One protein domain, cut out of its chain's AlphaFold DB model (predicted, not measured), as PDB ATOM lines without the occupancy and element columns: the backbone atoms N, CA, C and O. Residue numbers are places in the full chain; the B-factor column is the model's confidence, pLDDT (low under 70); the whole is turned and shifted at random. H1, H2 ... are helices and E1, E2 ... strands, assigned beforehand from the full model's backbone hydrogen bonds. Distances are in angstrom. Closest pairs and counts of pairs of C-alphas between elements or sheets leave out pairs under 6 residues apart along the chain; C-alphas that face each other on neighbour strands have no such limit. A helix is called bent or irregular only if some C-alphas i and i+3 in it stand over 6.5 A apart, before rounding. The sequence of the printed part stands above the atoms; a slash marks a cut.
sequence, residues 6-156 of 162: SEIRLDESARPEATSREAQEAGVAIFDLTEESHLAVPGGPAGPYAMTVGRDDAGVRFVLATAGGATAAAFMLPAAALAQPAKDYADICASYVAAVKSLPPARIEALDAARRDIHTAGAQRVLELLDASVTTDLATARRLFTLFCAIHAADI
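AT A GLANCE: This is residues 6 to 156 of the 162 residues of an uncharacterized protein of Oceaniovalibus guishaninsula JLT2003 (UniProt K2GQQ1). A twisted four-stranded sheet is covered on one face by helices, with H4 crossing the middle of the domain and H1 beside it; the long helical hairpin H2 and H3 reaches far past the sheet, and its tip, residues 101 to 106, sticks out. The 151 printed residues hold four named helices and four named strands, in the order E1 H1 E2 E3 E4 H2 H3 H4. The sheet order is E1 E2 E3 E4, mixed, and the class is mixed, helices and strands. The whole is compact, with a radius of gyration of the C-alphas of 15.8 A, yet elongated, spanning 53 by 28 by 28 A.

IN THESE COORDINATES: Find C-alpha 6 at (47.779, -45.839, -33.280), where E1 begins and runs 13.9 A to residue 10. H1, residues 21 to 35, is 21.2 A long. Then come E2, residues 49 to 56, 22.5 A; E3, residues 59 to 65, 20.0 A; and E4, residues 71 to 78, 20.6 A. H2, residues 79 to 100, covers 29.5 A, with a kink of 34 degrees near residue 86. Look for C-alpha 105 at (11.899, -34.923, -25.202): H3 runs 37.1 A from there to residue 130. H4, residues 138 to 155, covers 25.0 A, with a kink of 32 degrees near residue 149, and ends at C-alpha 155, (36.450, -42.396, -6.725). H2 and H4 are irregular: C-alphas 81 and 84 are 7.7 A apart, C-alphas 151 and 154 7.8 A.

HOW THE PARTS SIT: Start at E1, parallel to E2, with N 9 and O 51 at 2.9 A. E1, H1 and E2 form a strand-helix-strand unit, two parallel neighbour strands with a helix between, its crossover left-handed. E2, E3 and E4 form a meander, each strand the antiparallel neighbour of the one before; look at N 52 and O 63, 2.9 A, and N 62 and O 75, 2.8 A. H4 is on the sheet at a height of 9.7 A, over E2 and E3, and H1 is on the same face. H1 touches H4, closest at C-alphas 22 and 150, 4.6 A, at a shallow tilt of 24 degrees, opposite ways. H3 touches H4 about perpendicular, at 82 degrees, closest at C-alphas 123 and 142, 4.5 A. In the hairpin, H2 touches H3, closest at C-alphas 85 and 122, 5.2 A; H2 only grazes the sheet, with residues 79 to 83. Every O i to N i+4 pair is within hydrogen-bond range in H1 and H3, against 16 of 18 in H2 and 12 of 14 in H4.

THE WHOLE: The C-alphas farthest apart, those of Gly 68 and Pro 104, are 53.3 A apart. The printed part has no cut, and the link from H1 to E2 is long, 13 residues. No printed residue has a pLDDT under 70.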
ATOM      1  N   SER A   6      47.979 -44.551 -32.593       95.81
ATOM      2  CA  SER A   6      47.779 -45.839 -33.280       95.81
ATOM      3  C   SER A   6      47.175 -46.927 -32.396       95.81
ATOM      4  O   SER A   6      46.542 -47.849 -32.897       95.81
ATOM      5  N   GLU A   7      47.426 -46.872 -31.089       96.38
ATOM      6  CA  GLU A   7      46.866 -47.813 -30.119       96.38
ATOM      7  C   GLU A   7      46.829 -47.192 -28.724       96.38
ATOM      8  O   GLU A   7      47.668 -46.352 -28.389       96.38
ATOM      9  N   ILE A   8      45.887 -47.647 -27.898       98.00
ATOM     10  CA  ILE A   8      45.819 -47.305 -26.477       98.00
ATOM     11  C   ILE A   8      45.726 -48.591 -25.664       98.00
ATOM     12  O   ILE A   8      44.897 -49.458 -25.945       98.00
ATOM     13  N   ARG A   9      46.562 -48.709 -24.632       97.06
ATOM     14  CA  ARG A   9      46.561 -49.833 -23.694       97.06
ATOM     15  C   ARG A   9      46.324 -49.326 -22.279       97.06
ATOM     16  O   ARG A   9      47.052 -48.459 -21.805       97.06
ATOM     17  N   LEU A  10      45.317 -49.887 -21.612       97.50
ATOM     18  CA  LEU A  10      45.077 -49.645 -20.192       97.50
ATOM     19  C   LEU A  10      45.856 -50.661 -19.353       97.50
ATOM     20  O   LEU A  10      45.654 -51.881 -19.479       97.50
ATOM     21  N   ASP A  11      46.698 -50.147 -18.466       95.44
ATOM     22  CA  ASP A  11      47.304 -50.930 -17.396       95.44
ATOM     23  C   ASP A  11      46.222 -51.427 -16.434       95.44
ATOM     24  O   ASP A  11      45.130 -50.861 -16.358       95.44
ATOM     25  N   GLU A  12      46.524 -52.478 -15.668       92.69
ATOM     26  CA  GLU A  12      45.558 -53.087 -14.742       92.69
ATOM     27  C   GLU A  12      44.986 -52.068 -13.750       92.69
ATOM     28  O   GLU A  12      43.794 -52.100 -13.456       92.69
ATOM     29  N   SER A  13      45.800 -51.107 -13.293       92.44
ATOM     30  CA  SER A  13      45.313 -50.083 -12.370       92.44
ATOM     31  C   SER A  13      44.241 -49.199 -12.996       92.44
ATOM     32  O   SER A  13      43.353 -48.766 -12.275       92.44
ATOM     33  N   ALA A  14      44.288 -48.946 -14.307       93.25
ATOM     34  CA  ALA A  14      43.387 -48.035 -15.007       93.25
ATOM     35  C   ALA A  14      42.166 -48.721 -15.635       93.25
ATOM     36  O   ALA A  14      41.391 -48.055 -16.314       93.25
ATOM     37  N   ARG A  15      41.973 -50.031 -15.455       92.69
ATOM     38  CA  ARG A  15      40.820 -50.731 -16.036       92.69
ATOM     39  C   ARG A  15      39.576 -50.547 -15.170       92.69
ATOM     40  O   ARG A  15      39.594 -50.957 -14.009       92.69
ATOM     41  N   PRO A  16      38.477 -50.001 -15.721       90.62
ATOM     42  CA  PRO A  16      37.184 -50.075 -15.058       90.62
ATOM     43  C   PRO A  16      36.713 -51.531 -14.960       90.62
ATOM     44  O   PRO A  16      37.155 -52.399 -15.718       90.62
ATOM     45  N   GLU A  17      35.771 -51.807 -14.058       87.69
ATOM     46  CA  GLU A  17      35.164 -53.135 -13.949       87.69
ATOM     47  C   GLU A  17      34.508 -53.535 -15.280       87.69
ATOM     48  O   GLU A  17      33.729 -52.774 -15.847       87.69
ATOM     49  N   ALA A  18      34.797 -54.732 -15.796       80.50
ATOM     50  CA  ALA A  18      34.529 -55.079 -17.198       80.50
ATOM     51  C   ALA A  18      33.056 -54.961 -17.644       80.50
ATOM     52  O   ALA A  18      32.789 -54.687 -18.811       80.50
ATOM     53  N   THR A  19      32.098 -55.178 -16.739       82.06
ATOM     54  CA  THR A  19      30.652 -55.093 -17.027       82.06
ATOM     55  C   THR A  19      30.034 -53.756 -16.623       82.06
ATOM     56  O   THR A  19      28.814 -53.599 -16.684       82.06
ATOM     57  N   SER A  20      30.852 -52.815 -16.154       87.69
ATOM     58  CA  SER A  20      30.409 -51.489 -15.747       87.69
ATOM     59  C   SER A  20      30.104 -50.615 -16.962       87.69
ATOM     60  O   SER A  20      30.565 -50.862 -18.081       87.69
ATOM     61  N   ARG A  21      29.326 -49.559 -16.742       84.88
ATOM     62  CA  ARG A  21      29.075 -48.558 -17.780       84.88
ATOM     63  C   ARG A  21      30.361 -47.806 -18.119       84.88
ATOM     64  O   ARG A  21      30.593 -47.442 -19.265       84.88
ATOM     65  N   GLU A  22      31.201 -47.612 -17.122       90.25
ATOM     66  CA  GLU A  22      32.494 -46.962 -17.190       90.25
ATOM     67  C   GLU A  22      33.427 -47.708 -18.154       90.25
ATOM     68  O   GLU A  22      34.092 -47.078 -18.969       90.25
ATOM     69  N   ALA A  23      33.418 -49.047 -18.154       92.44
ATOM     70  CA  ALA A  23      34.167 -49.838 -19.133       92.44
ATOM     71  C   ALA A  23      33.678 -49.602 -20.571       92.44
ATOM     72  O   ALA A  23      34.489 -49.519 -21.497       92.44
ATOM     73  N   GLN A  24      32.365 -49.445 -20.765       92.50
ATOM     74  CA  GLN A  24      31.806 -49.086 -22.068       92.50
ATOM     75  C   GLN A  24      32.221 -47.667 -22.484       92.50
ATOM     76  O   GLN A  24      32.642 -47.471 -23.622       92.50
ATOM     77  N   GLU A  25      32.144 -46.689 -21.577       92.06
ATOM     78  CA  GLU A  25      32.562 -45.305 -21.844       92.06
ATOM     79  C   GLU A  25      34.066 -45.214 -22.150       92.06
ATOM     80  O   GLU A  25      34.451 -44.543 -23.107       92.06
ATOM     81  N   ALA A  26      34.911 -45.952 -21.422       95.75
ATOM     82  CA  ALA A  26      36.341 -46.062 -21.708       95.75
ATOM     83  C   ALA A  26      36.601 -46.680 -23.089       95.75
ATOM     84  O   ALA A  26      37.440 -46.177 -23.833       95.75
ATOM     85  N   GLY A  27      35.870 -47.738 -23.457       96.62
ATOM     86  CA  GLY A  27      35.987 -48.377 -24.770       96.62
ATOM     87  C   GLY A  27      35.641 -47.434 -25.925       96.62
ATOM     88  O   GLY A  27      36.381 -47.378 -26.906       96.62
ATOM     89  N   VAL A  28      34.565 -46.652 -25.788       96.06
ATOM     90  CA  VAL A  28      34.180 -45.628 -26.776       96.06
ATOM     91  C   VAL A  28      35.239 -44.530 -26.863       96.06
ATOM     92  O   VAL A  28      35.679 -44.199 -27.959       96.06
ATOM     93  N   ALA A  29      35.709 -44.010 -25.726       96.38
ATOM     94  CA  ALA A  29      36.733 -42.969 -25.711       96.38
ATOM     95  C   ALA A  29      38.054 -43.438 -26.344       96.38
ATOM     96  O   ALA A  29      38.678 -42.685 -27.088       96.38
ATOM     97  N   ILE A  30      38.472 -44.682 -26.077       97.81
ATOM     98  CA  ILE A  30      39.664 -45.284 -26.683       97.81
ATOM     99  C   ILE A  30      39.500 -45.408 -28.195       97.81
ATOM    100  O   ILE A  30      40.390 -44.977 -28.924       97.81
ATOM    101  N   PHE A  31      38.373 -45.958 -28.652       97.31
ATOM    102  CA  PHE A  31      38.081 -46.095 -30.076       97.31
ATOM    103  C   PHE A  31      38.142 -44.736 -30.782       97.31
ATOM    104  O   PHE A  31      38.877 -44.573 -31.755       97.31
ATOM    105  N   ASP A  32      37.459 -43.736 -30.231       96.44
ATOM    106  CA  ASP A  32      37.426 -42.392 -30.798       96.44
ATOM    107  C   ASP A  32      38.816 -41.737 -30.832       96.44
ATOM    108  O   ASP A  32      39.137 -41.044 -31.792       96.44
ATOM    109  N   LEU A  33      39.663 -41.953 -29.818       97.25
ATOM    110  CA  LEU A  33      41.044 -41.448 -29.805       97.25
ATOM    111  C   LEU A  33      41.923 -42.113 -30.869       97.25
ATOM    112  O   LEU A  33      42.782 -41.448 -31.449       97.25
ATOM    113  N   THR A  34      41.738 -43.412 -31.114       96.94
ATOM    114  CA  THR A  34      42.504 -44.148 -32.133       96.94
ATOM    115  C   THR A  34      42.022 -43.879 -33.558       96.94
ATOM    116  O   THR A  34      42.799 -44.025 -34.494       96.94
ATOM    117  N   GLU A  35      40.769 -43.459 -33.732       96.00
ATOM    118  CA  GLU A  35      40.205 -43.123 -35.045       96.00
ATOM    119  C   GLU A  35      40.387 -41.642 -35.401       96.00
ATOM    120  O   GLU A  35      40.679 -41.299 -36.548       96.00
ATOM    121  N   GLU A  36      40.242 -40.750 -34.419       95.25
ATOM    122  CA  GLU A  36      40.303 -39.308 -34.624       95.25
ATOM    123  C   GLU A  36      40.950 -38.620 -33.416       95.25
ATOM    124  O   GLU A  36      40.313 -38.284 -32.415       95.25
ATOM    125  N   SER A  37      42.249 -38.358 -33.521       95.31
ATOM    126  CA  SER A  37      42.979 -37.561 -32.540       95.31
ATOM    127  C   SER A  37      43.952 -36.605 -33.204       95.31
ATOM    128  O   SER A  37      44.538 -36.902 -34.248       95.31
ATOM    129  N   HIS A  38      44.119 -35.465 -32.542       95.44
ATOM    130  CA  HIS A  38      45.163 -34.492 -32.794       95.44
ATOM    131  C   HIS A  38      46.065 -34.428 -31.576       95.44
ATOM    132  O   HIS A  38      45.648 -33.968 -30.511       95.44
ATOM    133  N   LEU A  39      47.292 -34.910 -31.715       94.69
ATOM    134  CA  LEU A  39      48.251 -34.934 -30.628       94.69
ATOM    135  C   LEU A  39      49.679 -34.827 -31.164       94.69
ATOM    136  O   LEU A  39      50.100 -35.589 -32.028       94.69
ATOM    137  N   ALA A  40      50.457 -33.902 -30.614       94.62
ATOM    138  CA  ALA A  40      51.851 -33.706 -30.983       94.62
ATOM    139  C   ALA A  40      52.720 -33.467 -29.749       94.62
ATOM    140  O   ALA A  40      52.293 -32.823 -28.792       94.62
ATOM    141  N   VAL A  41      53.962 -33.951 -29.788       94.94
ATOM    142  CA  VAL A  41      54.974 -33.653 -28.769       94.94
ATOM    143  C   VAL A  41      55.799 -32.448 -29.243       94.94
ATOM    144  O   VAL A  41      56.503 -32.568 -30.250       94.94
ATOM    145  N   PRO A  42      55.747 -31.285 -28.565       93.31
ATOM    146  CA  PRO A  42      56.520 -30.109 -28.961       93.31
ATOM    147  C   PRO A  42      58.025 -30.403 -29.009       93.31
ATOM    148  O   PRO A  42      58.617 -30.827 -28.021       93.31
ATOM    149  N   GLY A  43      58.651 -30.200 -30.172       92.00
ATOM    150  CA  GLY A  43      60.075 -30.506 -30.380       92.00
ATOM    151  C   GLY A  43      60.431 -32.000 -30.326       92.00
ATOM    152  O   GLY A  43      61.614 -32.338 -30.349       92.00
ATOM    153  N   GLY A  44      59.431 -32.882 -30.250       90.94
ATOM    154  CA  GLY A  44      59.587 -34.330 -30.185       90.94
ATOM    155  C   GLY A  44      59.408 -35.028 -31.539       90.94
ATOM    156  O   GLY A  44      59.164 -34.381 -32.562       90.94
ATOM    157  N   PRO A  45      59.544 -36.366 -31.564       92.00
ATOM    158  CA  PRO A  45      59.276 -37.155 -32.760       92.00
ATOM    159  C   PRO A  45      57.795 -37.071 -33.139       92.00
ATOM    160  O   PRO A  45      56.934 -37.029 -32.263       92.00
ATOM    161  N   ALA A  46      57.503 -37.089 -34.439       91.06
ATOM    162  CA  ALA A  46      56.132 -37.160 -34.930       91.06
ATOM    163  C   ALA A  46      55.498 -38.535 -34.650       91.06
ATOM    164  O   ALA A  46      56.198 -39.550 -34.564       91.06
ATOM    165  N   GLY A  47      54.169 -38.547 -34.537       89.00
ATOM    166  CA  GLY A  47      53.364 -39.758 -34.409       89.00
ATOM    167  C   GLY A  47      53.239 -40.558 -35.721       89.00
ATOM    168  O   GLY A  47      53.892 -40.236 -36.718       89.00
ATOM    169  N   PRO A  48      52.390 -41.602 -35.744       94.81
ATOM    170  CA  PRO A  48      51.437 -41.943 -34.693       94.81
ATOM    171  C   PRO A  48      52.101 -42.571 -33.460       94.81
ATOM    172  O   PRO A  48      53.144 -43.224 -33.563       94.81
ATOM    173  N   TYR A  49      51.499 -42.360 -32.292       96.94
ATOM    174  CA  TYR A  49      52.000 -42.864 -31.015       96.94
ATOM    175  C   TYR A  49      51.213 -44.086 -30.535       96.94
ATOM    176  O   TYR A  49      49.985 -44.119 -30.615       96.94
ATOM    177  N   ALA A  50      51.911 -45.048 -29.938       97.38
ATOM    178  CA  ALA A  50      51.302 -46.005 -29.023       97.38
ATOM    179  C   ALA A  50      51.180 -45.355 -27.638       97.38
ATOM    180  O   ALA A  50      52.156 -44.793 -27.134       97.38
ATOM    181  N   MET A  51      50.000 -45.413 -27.024       97.94
ATOM    182  CA  MET A  51      49.726 -44.796 -25.727       97.94
ATOM    183  C   MET A  51      49.465 -45.859 -24.656       97.94
ATOM    184  O   MET A  51      48.583 -46.702 -24.803       97.94
ATOM    185  N   THR A  52      50.182 -45.780 -23.540       98.19
ATOM    186  CA  THR A  52      49.883 -46.550 -22.326       98.19
ATOM    187  C   THR A  52      49.248 -45.639 -21.287       98.19
ATOM    188  O   THR A  52      49.724 -44.521 -21.073       98.19
ATOM    189  N   VAL A  53      48.185 -46.112 -20.639       98.31
ATOM    190  CA  VAL A  53      47.419 -45.359 -19.642       98.31
ATOM    191  C   VAL A  53      47.383 -46.129 -18.329       98.31
ATOM    192  O   VAL A  53      46.953 -47.281 -18.288       98.31
ATOM    193  N   GLY A  54      47.800 -45.470 -17.252       97.38
ATOM    194  CA  GLY A  54      47.771 -46.006 -15.893       97.38
ATOM    195  C   GLY A  54      47.184 -44.991 -14.919       97.38
ATOM    196  O   GLY A  54      47.168 -43.795 -15.203       97.38
ATOM    197  N   ARG A  55      46.722 -45.444 -13.751       95.06
ATOM    198  CA  ARG A  55      46.262 -44.554 -12.670       95.06
ATOM    199  C   ARG A  55      46.948 -44.839 -11.342       95.06
ATOM    200  O   ARG A  55      47.384 -45.970 -11.102       95.06
ATOM    201  N   ASP A  56      46.973 -43.821 -10.493       93.12
ATOM    202  CA  ASP A  56      47.196 -43.902  -9.050       93.12
ATOM    203  C   ASP A  56      46.466 -42.759  -8.319       93.12
ATOM    204  O   ASP A  56      45.672 -42.039  -8.924       93.12
ATOM    205  N   ASP A  57      46.740 -42.585  -7.024       89.12
ATOM    206  CA  ASP A  57      46.100 -41.570  -6.175       89.12
ATOM    207  C   ASP A  57      46.318 -40.126  -6.668       89.12
ATOM    208  O   ASP A  57      45.541 -39.230  -6.332       89.12
ATOM    209  N   ALA A  58      47.370 -39.870  -7.455       93.50
ATOM    210  CA  ALA A  58      47.643 -38.539  -7.989       93.50
ATOM    211  C   ALA A  58      46.803 -38.228  -9.238       93.50
ATOM    212  O   ALA A  58      46.510 -37.056  -9.499       93.50
ATOM    213  N   GLY A  59      46.402 -39.247 -10.005       95.19
ATOM    214  CA  GLY A  59      45.578 -39.107 -11.205       95.19
ATOM    215  C   GLY A  59      45.884 -40.146 -12.282       95.19
ATOM    216  O   GLY A  59      46.378 -41.241 -12.008       95.19
ATOM    217  N   VAL A  60      45.615 -39.783 -13.539       97.25
ATOM    218  CA  VAL A  60      45.823 -40.661 -14.703       97.25
ATOM    219  C   VAL A  60      47.078 -40.239 -15.455       97.25
ATOM    220  O   VAL A  60      47.208 -39.086 -15.871       97.25
ATOM    221  N   ARG A  61      48.006 -41.176 -15.638       97.19
ATOM    222  CA  ARG A  61      49.226 -41.015 -16.432       97.19
ATOM    223  C   ARG A  61      49.049 -41.577 -17.831       97.19
ATOM    224  O   ARG A  61      48.498 -42.659 -18.001       97.19
ATOM    225  N   PHE A  62      49.629 -40.874 -18.791       97.75
ATOM    226  CA  PHE A  62      49.677 -41.229 -20.200       97.75
ATOM    227  C   PHE A  62      51.136 -41.246 -20.645       97.75
ATOM    228  O   PHE A  62      51.869 -40.281 -20.422       97.75
ATOM    229  N   VAL A  63      51.563 -42.337 -21.270       97.69
ATOM    230  CA  VAL A  63      52.912 -42.489 -21.824       97.69
ATOM    231  C   VAL A  63      52.787 -42.739 -23.315       97.69
ATOM    232  O   VAL A  63      52.124 -43.685 -23.726       97.69
ATOM    233  N   LEU A  64      53.430 -41.897 -24.117       97.50
ATOM    234  CA  LEU A  64      53.473 -42.007 -25.569       97.50
ATOM    235  C   LEU A  64      54.780 -42.659 -26.001       97.50
ATOM    236  O   LEU A  64      55.858 -42.237 -25.576       97.50
ATOM    237  N   ALA A  65      54.697 -43.629 -26.899       97.38
ATOM    238  CA  ALA A  65      55.833 -44.247 -27.562       97.38
ATOM    239  C   ALA A  65      55.709 -44.102 -29.081       97.38
ATOM    240  O   ALA A  65      54.624 -44.193 -29.646       97.38
ATOM    241  N   THR A  66      56.837 -43.880 -29.746       95.12
ATOM    242  CA  THR A  66      56.928 -43.924 -31.213       95.12
ATOM    243  C   THR A  66      56.775 -45.358 -31.724       95.12
ATOM    244  O   THR A  66      56.936 -46.316 -30.966       95.12
ATOM    245  N   ALA A  67      56.580 -45.532 -33.035       88.88
ATOM    246  CA  ALA A  67      56.565 -46.853 -33.675       88.88
ATOM    247  C   ALA A  67      57.833 -47.697 -33.407       88.88
ATOM    248  O   ALA A  67      57.777 -48.924 -33.425       88.88
ATOM    249  N   GLY A  68      58.977 -47.057 -33.129       87.31
ATOM    250  CA  GLY A  68      60.219 -47.735 -32.743       87.31
ATOM    251  C   GLY A  68      60.272 -48.186 -31.276       87.31
ATOM    252  O   GLY A  68      61.297 -48.702 -30.842       87.31
ATOM    253  N   GLY A  69      59.212 -47.952 -30.494       88.88
ATOM    254  CA  GLY A  69      59.123 -48.287 -29.069       88.88
ATOM    255  C   GLY A  69      59.799 -47.284 -28.129       88.88
ATOM    256  O   GLY A  69      59.707 -47.430 -26.914       88.88
ATOM    257  N   ALA A  70      60.459 -46.249 -28.659       93.12
ATOM    258  CA  ALA A  70      61.059 -45.197 -27.842       93.12
ATOM    259  C   ALA A  70      59.978 -44.268 -27.274       93.12
ATOM    260  O   ALA A  70      59.113 -43.804 -28.024       93.12
ATOM    261  N   THR A  71      60.057 -43.963 -25.978       96.31
ATOM    262  CA  THR A  71      59.172 -42.997 -25.313       96.31
ATOM    263  C   THR A  71      59.319 -41.613 -25.946       96.31
ATOM    264  O   THR A  71      60.411 -41.051 -25.968       96.31
ATOM    265  N   ALA A  72      58.213 -41.074 -26.456       95.81
ATOM    266  CA  ALA A  72      58.127 -39.744 -27.047       95.81
ATOM    267  C   ALA A  72      57.811 -38.676 -25.992       95.81
ATOM    268  O   ALA A  72      58.446 -37.627 -25.972       95.81
ATOM    269  N   ALA A  73      56.847 -38.951 -25.110       95.94
ATOM    270  CA  ALA A  73      56.457 -38.068 -24.015       95.94
ATOM    271  C   ALA A  73      55.714 -38.844 -22.923       95.94
ATOM    272  O   ALA A  73      55.217 -39.946 -23.152       95.94
ATOM    273  N   ALA A  74      55.597 -38.239 -21.745       95.56
ATOM    274  CA  ALA A  74      54.689 -38.684 -20.700       95.56
ATOM    275  C   ALA A  74      54.029 -37.465 -20.052       95.56
ATOM    276  O   ALA A  74      54.686 -36.448 -19.836       95.56
ATOM    277  N   PHE A  75      52.743 -37.573 -19.742       96.00
ATOM    278  CA  PHE A  75      51.977 -36.522 -19.079       96.00
ATOM    279  C   PHE A  75      50.956 -37.121 -18.112       96.00
ATOM    280  O   PHE A  75      50.678 -38.321 -18.132       96.00
ATOM    281  N   MET A  76      50.416 -36.285 -17.231       95.56
ATOM    282  CA  MET A  76      49.444 -36.690 -16.221       95.56
ATOM    283  C   MET A  76      48.279 -35.710 -16.201       95.56
ATOM    284  O   MET A  76      48.478 -34.501 -16.281       95.56
ATOM    285  N   LEU A  77      47.075 -36.245 -16.024       97.06
ATOM    286  CA  LEU A  77      45.892 -35.489 -15.643       97.06
ATOM    287  C   LEU A  77      45.670 -35.661 -14.131       97.06
ATOM    288  O   LEU A  77      45.276 -36.752 -13.707       97.06
ATOM    289  N   PRO A  78      45.955 -34.634 -13.303       95.88
ATOM    290  CA  PRO A  78      45.862 -34.763 -11.855       95.88
ATOM    291  C   PRO A  78      44.409 -34.877 -11.394       95.88
ATOM    292  O   PRO A  78      43.574 -34.044 -11.762       95.88
ATOM    293  N   ALA A  79      44.120 -35.838 -10.516       94.62
ATOM    294  CA  ALA A  79      42.774 -36.056  -9.995       94.62
ATOM    295  C   ALA A  79      42.225 -34.806  -9.294       94.62
ATOM    296  O   ALA A  79      41.116 -34.358  -9.579       94.62
ATOM    297  N   ALA A  80      43.044 -34.163  -8.456       94.44
ATOM    298  CA  ALA A  80      42.661 -32.946  -7.742       94.44
ATOM    299  C   ALA A  80      42.285 -31.781  -8.681       94.44
ATOM    300  O   ALA A  80      41.394 -30.996  -8.365       94.44
ATOM    301  N   ALA A  81      42.935 -31.669  -9.845       95.06
ATOM    302  CA  ALA A  81      42.682 -30.590 -10.802       95.06
ATOM    303  C   ALA A  81      41.410 -30.803 -11.640       95.06
ATOM    304  O   ALA A  81      40.899 -29.837 -12.212       95.06
ATOM    305  N   LEU A  82      40.923 -32.046 -11.718       95.75
ATOM    306  CA  LEU A  82      39.744 -32.449 -12.487       95.75
ATOM    307  C   LEU A  82      38.569 -32.907 -11.614       95.75
ATOM    308  O   LEU A  82      37.510 -33.209 -12.155       95.75
ATOM    309  N   ALA A  83      38.714 -32.903 -10.286       92.69
ATOM    310  CA  ALA A  83      37.703 -33.401  -9.355       92.69
ATOM    311  C   ALA A  83      36.325 -32.752  -9.563       92.69
ATOM    312  O   ALA A  83      35.327 -33.458  -9.686       92.69
ATOM    313  N   GLN A  84      36.265 -31.417  -9.648       92.81
ATOM    314  CA  GLN A  84      34.996 -30.709  -9.831       92.81
ATOM    315  C   GLN A  84      34.384 -30.950 -11.226       92.81
ATOM    316  O   GLN A  84      33.246 -31.412 -11.270       92.81
ATOM    317  N   PRO A  85      35.107 -30.759 -12.354       94.62
ATOM    318  CA  PRO A  85      34.574 -31.100 -13.676       94.62
ATOM    319  C   PRO A  85      34.091 -32.549 -13.796       94.62
ATOM    320  O   PRO A  85      33.044 -32.808 -14.387       94.62
ATOM    321  N   ALA A  86      34.839 -33.501 -13.234       93.38
ATOM    322  CA  ALA A  86      34.490 -34.915 -13.297       93.38
ATOM    323  C   ALA A  86      33.248 -35.231 -12.448       93.38
ATOM    324  O   ALA A  86      32.383 -35.992 -12.881       93.38
ATOM    325  N   LYS A  87      33.106 -34.587 -11.282       91.69
ATOM    326  CA  LYS A  87      31.891 -34.666 -10.467       91.69
ATOM    327  C   LYS A  87      30.675 -34.089 -11.196       91.69
ATOM    328  O   LYS A  87      29.636 -34.739 -11.243       91.69
ATOM    329  N   ASP A  88      30.800 -32.903 -11.788       93.12
ATOM    330  CA  ASP A  88      29.705 -32.274 -12.536       93.12
ATOM    331  C   ASP A  88      29.270 -33.157 -13.715       93.12
ATOM    332  O   ASP A  88      28.075 -33.305 -13.988       93.12
ATOM    333  N   TYR A  89      30.235 -33.802 -14.379       92.38
ATOM    334  CA  TYR A  89      29.974 -34.769 -15.441       92.38
ATOM    335  C   TYR A  89      29.239 -36.019 -14.929       92.38
ATOM    336  O   TYR A  89      28.256 -36.451 -15.535       92.38
ATOM    337  N   ALA A  90      29.658 -36.576 -13.791       88.88
ATOM    338  CA  ALA A  90      28.982 -37.715 -13.175       88.88
ATOM    339  C   ALA A  90      27.524 -37.379 -12.797       88.88
ATOM    340  O   ALA A  90      26.604 -38.139 -13.116       88.88
ATOM    341  N   ASP A  91      27.292 -36.209 -12.198       90.38
ATOM    342  CA  ASP A  91      25.970 -35.755 -11.751       90.38
ATOM    343  C   ASP A  91      24.993 -35.559 -12.921       90.38
ATOM    344  O   ASP A  91      23.833 -35.996 -12.863       90.38
ATOM    345  N   ILE A  92      25.447 -34.932 -14.014       89.88
ATOM    346  CA  ILE A  92      24.596 -34.722 -15.192       89.88
ATOM    347  C   ILE A  92      24.314 -36.040 -15.921       89.88
ATOM    348  O   ILE A  92      23.197 -36.252 -16.397       89.88
ATOM    349  N   CYS A  93      25.276 -36.967 -15.959       86.50
ATOM    350  CA  CYS A  93      25.086 -38.301 -16.526       86.50
ATOM    351  C   CYS A  93      24.072 -39.126 -15.725       86.50
ATOM    352  O   CYS A  93      23.198 -39.758 -16.324       86.50
ATOM    353  N   ALA A  94      24.130 -39.080 -14.391       85.62
ATOM    354  CA  ALA A  94      23.138 -39.714 -13.526       85.62
ATOM    355  C   ALA A  94      21.736 -39.114 -13.743       85.62
ATOM    356  O   ALA A  94      20.760 -39.847 -13.933       85.62
ATOM    357  N   SER A  95      21.650 -37.782 -13.813       86.56
ATOM    358  CA  SER A  95      20.402 -37.059 -14.089       86.56
ATOM    359  C   SER A  95      19.811 -37.432 -15.452       86.56
ATOM    360  O   SER A  95      18.609 -37.674 -15.564       86.56
ATOM    361  N   TYR A  96      20.652 -37.549 -16.483       84.88
ATOM    362  CA  TYR A  96      20.244 -37.960 -17.825       84.88
ATOM    363  C   TYR A  96      19.651 -39.379 -17.844       84.88
ATOM    364  O   TYR A  96      18.596 -39.600 -18.439       84.88
ATOM    365  N   VAL A  97      20.272 -40.339 -17.149       82.00
ATOM    366  CA  VAL A  97      19.768 -41.726 -17.065       82.00
ATOM    367  C   VAL A  97      18.410 -41.808 -16.381       82.00
ATOM    368  O   VAL A  97      17.550 -42.582 -16.809       82.00
ATOM    369  N   ALA A  98      18.209 -41.036 -15.314       83.25
ATOM    370  CA  ALA A  98      16.919 -40.967 -14.638       83.25
ATOM    371  C   ALA A  98      15.853 -40.320 -15.543       83.25
ATOM    372  O   ALA A  98      14.716 -40.798 -15.631       83.25
ATOM    373  N   ALA A  99      16.244 -39.268 -16.266       83.62
ATOM    374  CA  ALA A  99      15.365 -38.476 -17.111       83.62
ATOM    375  C   ALA A  99      14.902 -39.196 -18.381       83.62
ATOM    376  O   ALA A  99      13.717 -39.149 -18.700       83.62
ATOM    377  N   VAL A 100      15.798 -39.885 -19.096       81.69
ATOM    378  CA  VAL A 100      15.487 -40.502 -20.402       81.69
ATOM    379  C   VAL A 100      14.376 -41.556 -20.318       81.69
ATOM    380  O   VAL A 100      13.711 -41.852 -21.305       81.69
ATOM    381  N   LYS A 101      14.131 -42.102 -19.120       81.50
ATOM    382  CA  LYS A 101      13.072 -43.086 -18.866       81.50
ATOM    383  C   LYS A 101      11.687 -42.471 -18.638       81.50
ATOM    384  O   LYS A 101      10.708 -43.209 -18.666       81.50
ATOM    385  N   SER A 102      11.592 -41.174 -18.335       82.19
ATOM    386  CA  SER A 102      10.381 -40.596 -17.727       82.19
ATOM    387  C   SER A 102      10.039 -39.163 -18.144       82.19
ATOM    388  O   SER A 102       8.896 -38.745 -17.959       82.19
ATOM    389  N   LEU A 103      10.986 -38.398 -18.696       85.69
ATOM    390  CA  LEU A 103      10.787 -36.985 -19.020       85.69
ATOM    391  C   LEU A 103      10.437 -36.750 -20.500       85.69
ATOM    392  O   LEU A 103      10.841 -37.523 -21.367       85.69
ATOM    393  N   PRO A 104       9.723 -35.649 -20.817       90.06
ATOM    394  CA  PRO A 104       9.449 -35.254 -22.196       90.06
ATOM    395  C   PRO A 104      10.732 -34.953 -23.000       90.06
ATOM    396  O   PRO A 104      11.690 -34.434 -22.418       90.06
ATOM    397  N   PRO A 105      10.731 -35.143 -24.338       90.38
ATOM    398  CA  PRO A 105      11.899 -34.923 -25.202       90.38
ATOM    399  C   PRO A 105      12.604 -33.576 -25.004       90.38
ATOM    400  O   PRO A 105      13.814 -33.542 -24.821       90.38
ATOM    401  N   ALA A 106      11.855 -32.472 -24.906       89.00
ATOM    402  CA  ALA A 106      12.431 -31.138 -24.704       89.00
ATOM    403  C   ALA A 106      13.266 -31.011 -23.410       89.00
ATOM    404  O   ALA A 106      14.215 -30.234 -23.344       89.00
ATOM    405  N   ARG A 107      12.933 -31.774 -22.358       87.19
ATOM    406  CA  ARG A 107      13.718 -31.802 -21.111       87.19
ATOM    407  C   ARG A 107      14.970 -32.663 -21.249       87.19
ATOM    408  O   ARG A 107      15.976 -32.336 -20.629       87.19
ATOM    409  N   ILE A 108      14.913 -33.720 -22.057       88.62
ATOM    410  CA  ILE A 108      16.071 -34.559 -22.388       88.62
ATOM    411  C   ILE A 108      17.070 -33.745 -23.221       88.62
ATOM    412  O   ILE A 108      18.240 -33.690 -22.865       88.62
ATOM    413  N   GLU A 109      16.602 -33.013 -24.235       90.12
ATOM    414  CA  GLU A 109      17.440 -32.130 -25.060       90.12
ATOM    415  C   GLU A 109      18.140 -31.042 -24.231       90.12
ATOM    416  O   GLU A 109      19.324 -30.765 -24.434       90.12
ATOM    417  N   ALA A 110      17.437 -30.450 -23.256       90.00
ATOM    418  CA  ALA A 110      18.025 -29.478 -22.337       90.00
ATOM    419  C   ALA A 110      19.131 -30.096 -21.459       90.00
ATOM    420  O   ALA A 110      20.173 -29.474 -21.252       90.00
ATOM    421  N   LEU A 111      18.937 -31.331 -20.976       89.19
ATOM    422  CA  LEU A 111      19.966 -32.072 -20.236       89.19
ATOM    423  C   LEU A 111      21.154 -32.444 -21.129       89.19
ATOM    424  O   LEU A 111      22.296 -32.328 -20.695       89.19
ATOM    425  N   ASP A 112      20.911 -32.841 -22.378       88.62
ATOM    426  CA  ASP A 112      21.969 -33.135 -23.347       88.62
ATOM    427  C   ASP A 112      22.793 -31.892 -23.704       88.62
ATOM    428  O   ASP A 112      24.010 -31.984 -23.883       88.62
ATOM    429  N   ALA A 113      22.162 -30.719 -23.804       91.75
ATOM    430  CA  ALA A 113      22.870 -29.452 -23.962       91.75
ATOM    431  C   ALA A 113      23.768 -29.166 -22.747       91.75
ATOM    432  O   ALA A 113      24.977 -29.021 -22.919       91.75
ATOM    433  N   ALA A 114      23.219 -29.226 -21.529       91.88
ATOM    434  CA  ALA A 114      23.990 -29.022 -20.301       91.88
ATOM    435  C   ALA A 114      25.146 -30.031 -20.151       91.88
ATOM    436  O   ALA A 114      26.257 -29.662 -19.770       91.88
ATOM    437  N   ARG A 115      24.925 -31.303 -20.516       91.69
ATOM    438  CA  ARG A 115      25.979 -32.328 -20.531       91.69
ATOM    439  C   ARG A 115      27.109 -31.945 -21.482       91.69
ATOM    440  O   ARG A 115      28.276 -32.109 -21.133       91.69
ATOM    441  N   ARG A 116      26.790 -31.445 -22.681       92.06
ATOM    442  CA  ARG A 116      27.805 -30.996 -23.652       92.06
ATOM    443  C   ARG A 116      28.607 -29.803 -23.136       92.06
ATOM    444  O   ARG A 116      29.811 -29.765 -23.388       92.06
ATOM    445  N   ASP A 117      27.980 -28.889 -22.404       94.06
ATOM    446  CA  ASP A 117      28.661 -27.728 -21.826       94.06
ATOM    447  C   ASP A 117      29.644 -28.151 -20.726       94.06
ATOM    448  O   ASP A 117      30.818 -27.783 -20.777       94.06
ATOM    449  N   ILE A 118      29.218 -29.025 -19.806       93.19
ATOM    450  CA  ILE A 118      30.085 -29.590 -18.753       93.19
ATOM    451  C   ILE A 118      31.262 -30.353 -19.367       93.19
ATOM    452  O   ILE A 118      32.413 -30.187 -18.966       93.19
ATOM    453  N   HIS A 119      30.993 -31.152 -20.397       91.94
ATOM    454  CA  HIS A 119      32.028 -31.901 -21.096       91.94
ATOM    455  C   HIS A 119      33.027 -30.989 -21.828       91.94
ATOM    456  O   HIS A 119      34.210 -31.315 -21.936       91.94
ATOM    457  N   THR A 120      32.560 -29.850 -22.346       94.31
ATOM    458  CA  THR A 120      33.418 -28.824 -22.955       94.31
ATOM    459  C   THR A 120      34.303 -28.163 -21.903       94.31
ATOM    460  O   THR A 120      35.502 -28.034 -22.131       94.31
ATOM    461  N   ALA A 121      33.748 -27.816 -20.741       95.19
ATOM    462  CA  ALA A 121      34.506 -27.227 -19.641       95.19
ATOM    463  C   ALA A 121      35.593 -28.182 -19.109       95.19
ATOM    464  O   ALA A 121      36.740 -27.778 -18.925       95.19
ATOM    465  N   GLY A 122      35.270 -29.471 -18.941       96.50
ATOM    466  CA  GLY A 122      36.255 -30.492 -18.565       96.50
ATOM    467  C   GLY A 122      37.396 -30.614 -19.579       96.50
ATOM    468  O   GLY A 122      38.565 -30.670 -19.204       96.50
ATOM    469  N   ALA A 123      37.081 -30.564 -20.874       97.25
ATOM    470  CA  ALA A 123      38.087 -30.612 -21.930       97.25
ATOM    471  C   ALA A 123      38.961 -29.357 -22.010       97.25
ATOM    472  O   ALA A 123      40.159 -29.465 -22.248       97.25
ATOM    473  N   GLN A 124      38.392 -28.172 -21.776       96.94
ATOM    474  CA  GLN A 124      39.172 -26.939 -21.651       96.94
ATOM    475  C   GLN A 124      40.170 -27.048 -20.500       96.94
ATOM    476  O   GLN A 124      41.341 -26.719 -20.669       96.94
ATOM    477  N   ARG A 125      39.744 -27.616 -19.365       97.31
ATOM    478  CA  ARG A 125      40.649 -27.862 -18.244       97.31
ATOM    479  C   ARG A 125      41.761 -28.852 -18.596       97.31
ATOM    480  O   ARG A 125      42.899 -28.653 -18.185       97.31
ATOM    481  N   VAL A 126      41.456 -29.894 -19.369       97.69
ATOM    482  CA  VAL A 126      42.473 -30.817 -19.900       97.69
ATOM    483  C   VAL A 126      43.474 -30.082 -20.794       97.69
ATOM    484  O   VAL A 126      44.670 -30.267 -20.602       97.69
ATOM    485  N   LEU A 127      43.030 -29.209 -21.703       97.00
ATOM    486  CA  LEU A 127      43.939 -28.421 -22.551       97.00
ATOM    487  C   LEU A 127      44.926 -27.590 -21.721       97.00
ATOM    488  O   LEU A 127      46.126 -27.645 -21.969       97.00
ATOM    489  N   GLU A 128      44.438 -26.890 -20.695       95.62
ATOM    490  CA  GLU A 128      45.284 -26.096 -19.791       95.62
ATOM    491  C   GLU A 128      46.339 -26.941 -19.064       95.62
ATOM    492  O   GLU A 128      47.451 -26.481 -18.821       95.62
ATOM    493  N   LEU A 129      45.993 -28.177 -18.693       95.44
ATOM    494  CA  LEU A 129      46.906 -29.096 -18.011       95.44
ATOM    495  C   LEU A 129      47.963 -29.682 -18.959       95.44
ATOM    496  O   LEU A 129      49.057 -30.026 -18.512       95.44
ATOM    497  N   LEU A 130      47.640 -29.810 -20.248       93.88
ATOM    498  CA  LEU A 130      48.512 -30.418 -21.255       93.88
ATOM    499  C   LEU A 130      49.446 -29.427 -21.953       93.88
ATOM    500  O   LEU A 130      50.439 -29.882 -22.518       93.88
ATOM    501  N   ASP A 131      49.172 -28.121 -21.877       80.31
ATOM    502  CA  ASP A 131      49.813 -27.049 -22.663       80.31
ATOM    503  C   ASP A 131      51.356 -27.112 -22.697       80.31
ATOM    504  O   ASP A 131      51.985 -26.805 -23.706       80.31
ATOM    505  N   ALA A 132      51.987 -27.599 -21.624       79.06
ATOM    506  CA  ALA A 132      53.442 -27.734 -21.543       79.06
ATOM    507  C   ALA A 132      54.009 -29.082 -22.040       79.06
ATOM    508  O   ALA A 132      55.207 -29.178 -22.297       79.06
ATOM    509  N   SER A 133      53.190 -30.135 -22.122       88.56
ATOM    510  CA  SER A 133      53.651 -31.515 -22.363       88.56
ATOM    511  C   SER A 133      53.321 -32.027 -23.762       88.56
ATOM    512  O   SER A 133      54.148 -32.695 -24.383       88.56
ATOM    513  N   VAL A 134      52.115 -31.739 -24.256       94.44
ATOM    514  CA  VAL A 134      51.631 -32.159 -25.577       94.44
ATOM    515  C   VAL A 134      50.694 -31.100 -26.145       94.44
ATOM    516  O   VAL A 134      49.887 -30.518 -25.427       94.44
ATOM    517  N   THR A 135      50.758 -30.868 -27.450       94.56
ATOM    518  CA  THR A 135      49.775 -30.039 -28.156       94.56
ATOM    519  C   THR A 135      48.621 -30.920 -28.609       94.56
ATOM    520  O   THR A 135      48.847 -31.979 -29.192       94.56
ATOM    521  N   THR A 136      47.388 -30.492 -28.358       96.00
ATOM    522  CA  THR A 136      46.180 -31.228 -28.740       96.00
ATOM    523  C   THR A 136      45.027 -30.264 -29.023       96.00
ATOM    524  O   THR A 136      45.133 -29.066 -28.756       96.00
ATOM    525  N   ASP A 137      43.938 -30.769 -29.596       96.62
ATOM    526  CA  ASP A 137      42.738 -29.990 -29.883       96.62
ATOM    527  C   ASP A 137      41.615 -30.270 -28.870       96.62
ATOM    528  O   ASP A 137      41.680 -31.189 -28.049       96.62
ATOM    529  N   LEU A 138      40.549 -29.465 -28.916       96.69
ATOM    530  CA  LEU A 138      39.435 -29.607 -27.977       96.69
ATOM    531  C   LEU A 138      38.723 -30.962 -28.120       96.69
ATOM    532  O   LEU A 138      38.260 -31.503 -27.118       96.69
ATOM    533  N   ALA A 139      38.621 -31.521 -29.329       96.56
ATOM    534  CA  ALA A 139      37.955 -32.805 -29.545       96.56
ATOM    535  C   ALA A 139      38.732 -33.963 -28.898       96.56
ATOM    536  O   ALA A 139      38.152 -34.777 -28.178       96.56
ATOM    537  N   THR A 140      40.053 -33.986 -29.056       97.25
ATOM    538  CA  THR A 140      40.933 -34.968 -28.413       97.25
ATOM    539  C   THR A 140      40.957 -34.773 -26.899       97.25
ATOM    540  O   THR A 140      40.798 -35.740 -26.156       97.25
ATOM    541  N   ALA A 141      41.038 -33.529 -26.416       97.69
ATOM    542  CA  ALA A 141      40.964 -33.224 -24.986       97.69
ATOM    543  C   ALA A 141      39.637 -33.677 -24.352       97.69
ATOM    544  O   ALA A 141      39.628 -34.178 -23.227       97.69
ATOM    545  N   ARG A 142      38.515 -33.569 -25.081       96.75
ATOM    546  CA  ARG A 142      37.224 -34.136 -24.661       96.75
ATOM    547  C   ARG A 142      37.329 -35.644 -24.480       96.75
ATOM    548  O   ARG A 142      36.962 -36.132 -23.419       96.75
ATOM    549  N   ARG A 143      37.857 -36.372 -25.461       96.94
ATOM    550  CA  ARG A 143      37.983 -37.836 -25.382       96.94
ATOM    551  C   ARG A 143      38.908 -38.274 -24.239       96.94
ATOM    552  O   ARG A 143      38.581 -39.208 -23.510       96.94
ATOM    553  N   LEU A 144      40.009 -37.551 -24.010       97.56
ATOM    554  CA  LEU A 144      40.888 -37.757 -22.852       97.56
ATOM    555  C   LEU A 144      40.158 -37.511 -21.524       97.56
ATOM    556  O   LEU A 144      40.325 -38.287 -20.585       97.56
ATOM    557  N   PHE A 145      39.317 -36.475 -21.444       97.44
ATOM    558  CA  PHE A 145      38.491 -36.207 -20.266       97.44
ATOM    559  C   PHE A 145      37.453 -37.314 -20.015       97.44
ATOM    560  O   PHE A 145      37.285 -37.738 -18.873       97.44
ATOM    561  N   THR A 146      36.795 -37.824 -21.062       95.38
ATOM    562  CA  THR A 146      35.874 -38.969 -20.955       95.38
ATOM    563  C   THR A 146      36.596 -40.199 -20.416       95.38
ATOM    564  O   THR A 146      36.127 -40.817 -19.461       95.38
ATOM    565  N   LEU A 147      37.763 -40.523 -20.984       97.06
ATOM    566  CA  LEU A 147      38.577 -41.651 -20.543       97.06
ATOM    567  C   LEU A 147      39.015 -41.479 -19.082       97.06
ATOM    568  O   LEU A 147      38.879 -42.407 -18.292       97.06
ATOM    569  N   PHE A 148      39.461 -40.281 -18.696       96.75
ATOM    570  CA  PHE A 148      39.781 -39.947 -17.307       96.75
ATOM    571  C   PHE A 148      38.591 -40.200 -16.365       96.75
ATOM    572  O   PHE A 148      38.756 -40.859 -15.339       96.75
ATOM    573  N   CYS A 149      37.391 -39.724 -16.718       94.56
ATOM    574  CA  CYS A 149      36.191 -39.914 -15.900       94.56
ATOM    575  C   CYS A 149      35.838 -41.395 -15.751       94.56
ATOM    576  O   CYS A 149      35.566 -41.838 -14.641       94.56
ATOM    577  N   ALA A 150      35.898 -42.171 -16.835       93.81
ATOM    578  CA  ALA A 150      35.635 -43.607 -16.800       93.81
ATOM    579  C   ALA A 150      36.629 -44.364 -15.899       93.81
ATOM    580  O   ALA A 150      36.244 -45.279 -15.175       93.81
ATOM    581  N   ILE A 151      37.901 -43.954 -15.898       94.31
ATOM    582  CA  ILE A 151      38.961 -44.549 -15.072       94.31
ATOM    583  C   ILE A 151      38.803 -44.197 -13.578       94.31
ATOM    584  O   ILE A 151      39.146 -45.008 -12.716       94.31
ATOM    585  N   HIS A 152      38.290 -43.005 -13.252       88.62
ATOM    586  CA  HIS A 152      38.135 -42.519 -11.871       88.62
ATOM    587  C   HIS A 152      36.709 -42.563 -11.318       88.62
ATOM    588  O   HIS A 152      36.490 -42.149 -10.183       88.62
ATOM    589  N   ALA A 153      35.732 -43.065 -12.066       81.69
ATOM    590  CA  ALA A 153      34.326 -43.020 -11.666       81.69
ATOM    591  C   ALA A 153      34.056 -43.629 -10.276       81.69
ATOM    592  O   ALA A 153      33.242 -43.096  -9.530       81.69
ATOM    593  N   ALA A 154      34.781 -44.686  -9.889       74.44
ATOM    594  CA  ALA A 154      34.667 -45.297  -8.560       74.44
ATOM    595  C   ALA A 154      35.071 -44.352  -7.407       74.44
ATOM    596  O   ALA A 154      34.576 -44.495  -6.290       74.44
ATOM    597  N   ASP A 155      35.933 -43.373  -7.688       78.38
ATOM    598  CA  ASP A 155      36.450 -42.396  -6.725       78.38
ATOM    599  C   ASP A 155      35.636 -41.087  -6.741       78.38
ATOM    600  O   ASP A 155      35.795 -40.235  -5.865       78.38
ATOM    601  N   ILE A 156      34.760 -40.913  -7.738       73.56
ATOM    602  CA  ILE A 156      33.958 -39.708  -7.957       73.56
ATOM    603  C   ILE A 156      32.513 -40.001  -7.529       73.56
ATOM    604  O   ILE A 156      31.733 -40.563  -8.301       73.56
TER     605      ILE A 156